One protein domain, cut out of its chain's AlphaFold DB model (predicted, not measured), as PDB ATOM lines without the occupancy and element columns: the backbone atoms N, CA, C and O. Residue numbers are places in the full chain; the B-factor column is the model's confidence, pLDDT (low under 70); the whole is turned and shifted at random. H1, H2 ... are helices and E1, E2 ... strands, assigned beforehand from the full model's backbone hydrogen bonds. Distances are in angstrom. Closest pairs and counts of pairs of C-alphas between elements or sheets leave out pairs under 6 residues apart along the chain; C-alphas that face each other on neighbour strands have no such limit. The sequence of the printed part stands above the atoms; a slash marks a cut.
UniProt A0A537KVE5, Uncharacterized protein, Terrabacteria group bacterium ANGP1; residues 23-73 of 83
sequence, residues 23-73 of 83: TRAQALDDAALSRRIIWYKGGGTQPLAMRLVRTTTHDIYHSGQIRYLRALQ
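What this domain is: This is residues 23 to 73 of the 83 residues of an uncharacterized protein of Terrabacteria group bacterium ANGP1 (UniProt A0A537KVE5). One long helix, H3, makes the shaft of a T, and residues 53 to 73, of which 53 to 72 belong to H3, stick out from a small body; the crossbar has the hairpin E1 and E2 at one end and the short helices H2 and H1 toward the other. The 51 printed residues have three named helices and two named strands, in the order H1, H2, E1, E2, H3; the class is mostly helix, and the sheet E1 - E2 is antiparallel. The whole is only just extended, close to loose, with a radius of gyration of the C-alphas of 15.0 A, and its flat outline spans 46 by 28 by 11 A.

How they stand to each other: Start at the hairpin of E1, residues 36 to 38, and E2, residues 45 to 47: the strands are antiparallel at 136 degrees, with N 37 and O 46 at 2.8 A and N 46 and O 37 at 3.0 A, within hydrogen-bond range. Next look at H3, residues 48 to 72, whose closest C-alpha pair with E1 is Leu 48 and Ile 37, 6.0 A. With residues 48 to 49 alone, H3 touches H2, residues 30 to 34; the closest C-alphas, those of Leu 33 and Ala 49, are 4.9 A apart. H1, residues 23 to 26, is apart from H2, and only just apart from H3, at 8.0 A. In H2 and H3 every O i to N i+4 pair is within hydrogen-bond range; H1 is too short for such a pair.

Where its parts are: Find C-alpha 23, where H1 begins, at (131.620, 83.326, 105.880). H2 measures 6.0 A, E1 7.0 A and E2 7.1 A. From C-alpha 48 at (140.797, 77.266, 116.465), H3 runs 36.8 A to C-alpha 72 at (142.288, 113.662, 121.522).

The domain as a whole: The farthest C-alphas, those of Ala 31 and Gln 73, are 46.7 A apart. The printed part has no cut, and no link is long. Only residue 42 has a pLDDT under 70.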
ATOM      1  N   THR A  23     132.208  84.407 106.688       96.69
ATOM      2  CA  THR A  23     131.620  83.326 105.880       96.69
ATOM      3  C   THR A  23     132.300  81.986 106.176       96.69
ATOM      4  O   THR A  23     131.639  80.973 106.384       96.69
ATOM      5  N   ARG A  24     133.639  81.975 106.252       95.12
ATOM      6  CA  ARG A  24     134.403  80.766 106.591       95.12
ATOM      7  C   ARG A  24     134.161  80.315 108.025       95.12
ATOM      8  O   ARG A  24     134.068  79.119 108.251       95.12
ATOM      9  N   ALA A  25     134.074  81.247 108.974       94.56
ATOM     10  CA  ALA A  25     133.835  80.934 110.378       94.56
ATOM     11  C   ALA A  25     132.435  80.342 110.608       94.56
ATOM     12  O   ALA A  25     132.306  79.399 111.380       94.56
ATOM     13  N   GLN A  26     131.416  80.847 109.908       95.81
ATOM     14  CA  GLN A  26     130.040  80.336 109.970       95.81
ATOM     15  C   GLN A  26     129.893  78.919 109.407       95.81
ATOM     16  O   GLN A  26     128.985  78.199 109.802       95.81
ATOM     17  N   ALA A  27     130.779  78.514 108.496       97.31
ATOM     18  CA  ALA A  27     130.788  77.171 107.925       97.31
ATOM     19  C   ALA A  27     131.513  76.129 108.802       97.31
ATOM     20  O   ALA A  27     131.584  74.965 108.416       97.31
ATOM     21  N   LEU A  28     132.100  76.530 109.938       97.69
ATOM     22  CA  LEU A  28     132.798  75.612 110.841       97.69
ATOM     23  C   LEU A  28     131.810  74.892 111.759       97.69
ATOM     24  O   LEU A  28     130.938  75.519 112.355       97.69
ATOM     25  N   ASP A  29     132.019  73.591 111.926       98.00
ATOM     26  CA  ASP A  29     131.365  72.784 112.952       98.00
ATOM     27  C   ASP A  29     132.194  72.734 114.253       98.00
ATOM     28  O   ASP A  29     133.325  73.232 114.337       98.00
ATOM     29  N   ASP A  30     131.638  72.101 115.288       97.94
ATOM     30  CA  ASP A  30     132.277  71.985 116.605       97.94
ATOM     31  C   ASP A  30     133.620  71.244 116.553       97.94
ATOM     32  O   ASP A  30     134.562  71.586 117.280       97.94
ATOM     33  N   ALA A  31     133.738  70.248 115.669       97.81
ATOM     34  CA  ALA A  31     134.974  69.500 115.468       97.81
ATOM     35  C   ALA A  31     136.072  70.408 114.892       97.81
ATOM     36  O   ALA A  31     137.200  70.436 115.401       97.81
ATOM     37  N   ALA A  32     135.743  71.211 113.879       97.19
ATOM     38  CA  ALA A  32     136.661  72.167 113.282       97.19
ATOM     39  C   ALA A  32     137.044  73.289 114.259       97.19
ATOM     40  O   ALA A  32     138.219  73.667 114.319       97.19
ATOM     41  N   LEU A  33     136.097  73.786 115.063       97.12
ATOM     42  CA  LEU A  33     136.348  74.794 116.100       97.12
ATOM     43  C   LEU A  33     137.265  74.273 117.220       97.12
ATOM     44  O   LEU A  33     138.116  75.019 117.721       97.12
ATOM     45  N   SER A  34     137.136  72.994 117.570       97.75
ATOM     46  CA  SER A  34     137.936  72.331 118.610       97.75
ATOM     47  C   SER A  34     139.332  71.919 118.140       97.75
ATOM     48  O   SER A  34     140.219  71.672 118.965       97.75
ATOM     49  N   ARG A  35     139.568  71.875 116.821       96.81
ATOM     50  CA  ARG A  35     140.865  71.507 116.239       96.81
ATOM     51  C   ARG A  35     141.985  72.378 116.800       96.81
ATOM     52  O   ARG A  35     141.925  73.609 116.744       96.81
ATOM     53  N   ARG A  36     143.051  71.739 117.292       95.88
ATOM     54  CA  ARG A  36     144.235  72.460 117.766       95.88
ATOM     55  C   ARG A  36     145.063  72.967 116.593       95.88
ATOM     56  O   ARG A  36     145.411  72.216 115.687       95.88
ATOM     57  N   ILE A  37     145.398  74.247 116.642       93.19
ATOM     58  CA  ILE A  37     146.265  74.920 115.681       93.19
ATOM     59  C   ILE A  37     147.490  75.483 116.399       93.19
ATOM     60  O   ILE A  37     147.440  75.775 117.595       93.19
ATOM     61  N   ILE A  38     148.583  75.667 115.665       90.94
ATOM     62  CA  ILE A  38     149.769  76.367 116.165       90.94
ATOM     63  C   ILE A  38     149.435  77.862 116.218       90.94
ATOM     64  O   ILE A  38     149.101  78.460 115.196       90.94
ATOM     65  N   TRP A  39     149.486  78.462 117.411       80.38
ATOM     66  CA  TRP A  39     149.071  79.856 117.626       80.38
ATOM     67  C   TRP A  39     149.926  80.867 116.850       80.38
ATOM     68  O   TRP A  39     149.403  81.808 116.251       80.38
ATOM     69  N   TYR A  40     151.244  80.690 116.900       73.38
ATOM     70  CA  TYR A  40     152.245  81.569 116.305       73.38
ATOM     71  C   TYR A  40     153.578  80.816 116.229       73.38
ATOM     72  O   TYR A  40     153.755  79.857 116.971       73.38
ATOM     73  N   LYS A  41     154.496  81.214 115.337       72.25
ATOM     74  CA  LYS A  41     155.766  80.517 115.041       72.25
ATOM     75  C   LYS A  41     156.465  79.974 116.304       72.25
ATOM     76  O   LYS A  41     156.951  80.756 117.112       72.25
ATOM     77  N   GLY A  42     156.510  78.647 116.454       66.62
ATOM     78  CA  GLY A  42     157.160  77.958 117.583       66.62
ATOM     79  C   GLY A  42     156.408  78.005 118.921       66.62
ATOM     80  O   GLY A  42     156.911  77.509 119.922       66.62
ATOM     81  N   GLY A  43     155.215  78.596 118.958       76.25
ATOM     82  CA  GLY A  43     154.368  78.682 120.143       76.25
ATOM     83  C   GLY A  43     153.510  77.437 120.375       76.25
ATOM     84  O   GLY A  43     153.405  76.548 119.530       76.25
ATOM     85  N   GLY A  44     152.850  77.411 121.535       85.56
ATOM     86  CA  GLY A  44     151.923  76.347 121.914       85.56
ATOM     87  C   GLY A  44     150.707  76.223 120.990       85.56
ATOM     88  O   GLY A  44     150.394  77.108 120.184       85.56
ATOM     89  N   THR A  45     149.998  75.101 121.123       93.75
ATOM     90  CA  THR A  45     148.763  74.859 120.374       93.75
ATOM     91  C   THR A  45     147.532  75.309 121.154       93.75
ATOM     92  O   THR A  45     147.458  75.198 122.378       93.75
ATOM     93  N   GLN A  46     146.519  75.785 120.442       93.50
ATOM     94  CA  GLN A  46     145.231  76.165 121.022       93.50
ATOM     95  C   GLN A  46     144.081  75.773 120.091       93.50
ATOM     96  O   GLN A  46     144.325  75.598 118.895       93.50
ATOM     97  N   PRO A  47     142.840  75.651 120.592       96.50
ATOM     98  CA  PRO A  47     141.676  75.463 119.734       96.50
ATOM     99  C   PRO A  47     141.545  76.595 118.710       96.50
ATOM    100  O   PRO A  47     141.837  77.758 119.020       96.50
ATOM    101  N   LEU A  48     141.077  76.276 117.503       95.12
ATOM    102  CA  LEU A  48     140.797  77.266 116.465       95.12
ATOM    103  C   LEU A  48     139.827  78.343 116.971       95.12
ATOM    104  O   LEU A  48     140.065  79.526 116.728       95.12
ATOM    105  N   ALA A  49     138.814  77.964 117.755       96.12
ATOM    106  CA  ALA A  49     137.880  78.902 118.379       96.12
ATOM    107  C   ALA A  49     138.590  80.029 119.154       96.12
ATOM    108  O   ALA A  49     138.251  81.202 119.005       96.12
ATOM    109  N   MET A  50     139.657  79.712 119.899       94.88
ATOM    110  CA  MET A  50     140.431  80.723 120.634       94.88
ATOM    111  C   MET A  50     141.149  81.708 119.712       94.88
ATOM    112  O   MET A  50     141.383  82.856 120.091       94.88
ATOM    113  N   ARG A  51     141.514  81.290 118.495       91.75
ATOM    114  CA  ARG A  51     142.085  82.202 117.499       91.75
ATOM    115  C   ARG A  51     141.026  83.163 116.977       91.75
ATOM    116  O   ARG A  51     141.326  84.347 116.894       91.75
ATOM    117  N   LEU A  52     139.819  82.671 116.690       93.56
ATOM    118  CA  LEU A  52     138.703  83.501 116.226       93.56
ATOM    119  C   LEU A  52     138.345  84.572 117.266       93.56
ATOM    120  O   LEU A  52     138.323  85.756 116.936       93.56
ATOM    121  N   VAL A  53     138.183  84.175 118.535       93.81
ATOM    122  CA  VAL A  53     137.902  85.109 119.640       93.81
ATOM    123  C   VAL A  53     138.986  86.181 119.730       93.81
ATOM    124  O   VAL A  53     138.682  87.371 119.716       93.81
ATOM    125  N   ARG A  54     140.267  85.794 119.736       91.31
ATOM    126  CA  ARG A  54     141.372  86.761 119.831       91.31
ATOM    127  C   ARG A  54     141.443  87.718 118.640       91.31
ATOM    128  O   ARG A  54     141.770  88.881 118.855       91.31
ATOM    129  N   THR A  55     141.125  87.266 117.425       89.88
ATOM    130  CA  THR A  55     141.006  88.158 116.259       89.88
ATOM    131  C   THR A  55     139.919  89.209 116.497       89.88
ATOM    132  O   THR A  55     140.191  90.397 116.368       89.88
ATOM    133  N   THR A  56     138.730  88.809 116.958       88.94
ATOM    134  CA  THR A  56     137.656  89.779 117.245       88.94
ATOM    135  C   THR A  56     138.012  90.744 118.383       88.94
ATOM    136  O   THR A  56     137.759  91.943 118.277       88.94
ATOM    137  N   THR A  57     138.673  90.268 119.446       92.19
ATOM    138  CA  THR A  57     139.185  91.134 120.522       92.19
ATOM    139  C   THR A  57     140.197  92.151 119.991       92.19
ATOM    140  O   THR A  57     140.155  93.317 120.379       92.19
ATOM    141  N   HIS A  58     141.090  91.730 119.095       91.81
ATOM    142  CA  HIS A  58     142.078  92.600 118.465       91.81
ATOM    143  C   HIS A  58     141.419  93.715 117.637       91.81
ATOM    144  O   HIS A  58     141.809  94.877 117.757       91.81
ATOM    145  N   ASP A  59     140.376  93.406 116.867       91.00
ATOM    146  CA  ASP A  59     139.668  94.401 116.049       91.00
ATOM    147  C   ASP A  59     138.925  95.437 116.910       91.00
ATOM    148  O   ASP A  59     138.939  96.639 116.616       91.00
ATOM    149  N   ILE A  60     138.326  94.994 118.022       91.94
ATOM    150  CA  ILE A  60     137.697  95.883 119.012       91.94
ATOM    151  C   ILE A  60     138.747  96.787 119.665       91.94
ATOM    152  O   ILE A  60     138.503  97.985 119.824       91.94
ATOM    153  N   TYR A  61     139.915  96.240 120.010       95.12
ATOM    154  CA  TYR A  61     141.015  97.004 120.597       95.12
ATOM    155  C   TYR A  61     141.475  98.139 119.669       95.12
ATOM    156  O   TYR A  61     141.480  99.300 120.084       95.12
ATOM    157  N   HIS A  62     141.753  97.845 118.391       93.69
ATOM    158  CA  HIS A  62     142.134  98.872 117.407       93.69
ATOM    159  C   HIS A  62     141.023  99.892 117.161       93.69
ATOM    160  O   HIS A  62     141.280 101.093 117.080       93.69
ATOM    161  N   SER A  63     139.767  99.442 117.121       91.81
ATOM    162  CA  SER A  63     138.616 100.345 117.024       91.81
ATOM    163  C   SER A  63     138.553 101.313 118.210       91.81
ATOM    164  O   SER A  63     138.246 102.495 118.037       91.81
ATOM    165  N   GLY A  64     138.872 100.835 119.416       93.50
ATOM    166  CA  GLY A  64     139.011 101.654 120.618       93.50
ATOM    167  C   GLY A  64     140.138 102.679 120.501       93.50
ATOM    168  O   GLY A  64     139.908 103.859 120.766       93.50
ATOM    169  N   GLN A  65     141.320 102.269 120.029       95.94
ATOM    170  CA  GLN A  65     142.457 103.174 119.815       95.94
ATOM    171  C   GLN A  65     142.130 104.290 118.814       95.94
ATOM    172  O   GLN A  65     142.419 105.455 119.081       95.94
ATOM    173  N   ILE A  66     141.459 103.974 117.702       92.69
ATOM    174  CA  ILE A  66     141.033 104.981 116.714       92.69
ATOM    175  C   ILE A  66     140.058 105.986 117.342       92.69
ATOM    176  O   ILE A  66     140.189 107.193 117.134       92.69
ATOM    177  N   ARG A  67     139.080 105.515 118.127       91.19
ATOM    178  CA  ARG A  67     138.132 106.398 118.833       91.19
ATOM    179  C   ARG A  67     138.843 107.299 119.838       91.19
ATOM    180  O   ARG A  67     138.529 108.482 119.905       91.19
ATOM    181  N   TYR A  68     139.805 106.752 120.575       94.31
ATOM    182  CA  TYR A  68     140.615 107.508 121.524       94.31
ATOM    183  C   TYR A  68     141.423 108.612 120.827       94.31
ATOM    184  O   TYR A  68     141.366 109.766 121.243       94.31
ATOM    185  N   LEU A  69     142.088 108.302 119.709       95.00
ATOM    186  CA  LEU A  69     142.824 109.295 118.917       95.00
ATOM    187  C   LEU A  69     141.913 110.401 118.368       95.00
ATOM    188  O   LEU A  69     142.267 111.575 118.444       95.00
ATOM    189  N   ARG A  70     140.716 110.054 117.873       92.25
ATOM    190  CA  ARG A  70     139.713 111.045 117.442       92.25
ATOM    191  C   ARG A  70     139.303 111.974 118.584       92.25
ATOM    192  O   ARG A  70     139.226 113.181 118.374       92.25
ATOM    193  N   ALA A  71     139.089 111.426 119.781       92.25
ATOM    194  CA  ALA A  71     138.746 112.215 120.960       92.25
ATOM    195  C   ALA A  71     139.864 113.202 121.337       92.25
ATOM    196  O   ALA A  71     139.574 114.371 121.581       92.25
ATOM    197  N   LEU A  72     141.135 112.776 121.295       95.00
ATOM    198  CA  LEU A  72     142.288 113.662 121.522       95.00
ATOM    199  C   LEU A  72     142.390 114.804 120.494       95.00
ATOM    200  O   LEU A  72     142.960 115.847 120.794       95.00
ATOM    201  N   GLN A  73     141.832 114.621 119.297       95.44
ATOM    202  CA  GLN A  73     141.795 115.626 118.228       95.44
ATOM    203  C   GLN A  73     140.530 116.502 118.259       95.44
ATOM    204  O   GLN A  73     140.337 117.322 117.364       95.44
TER     205      GLN A  73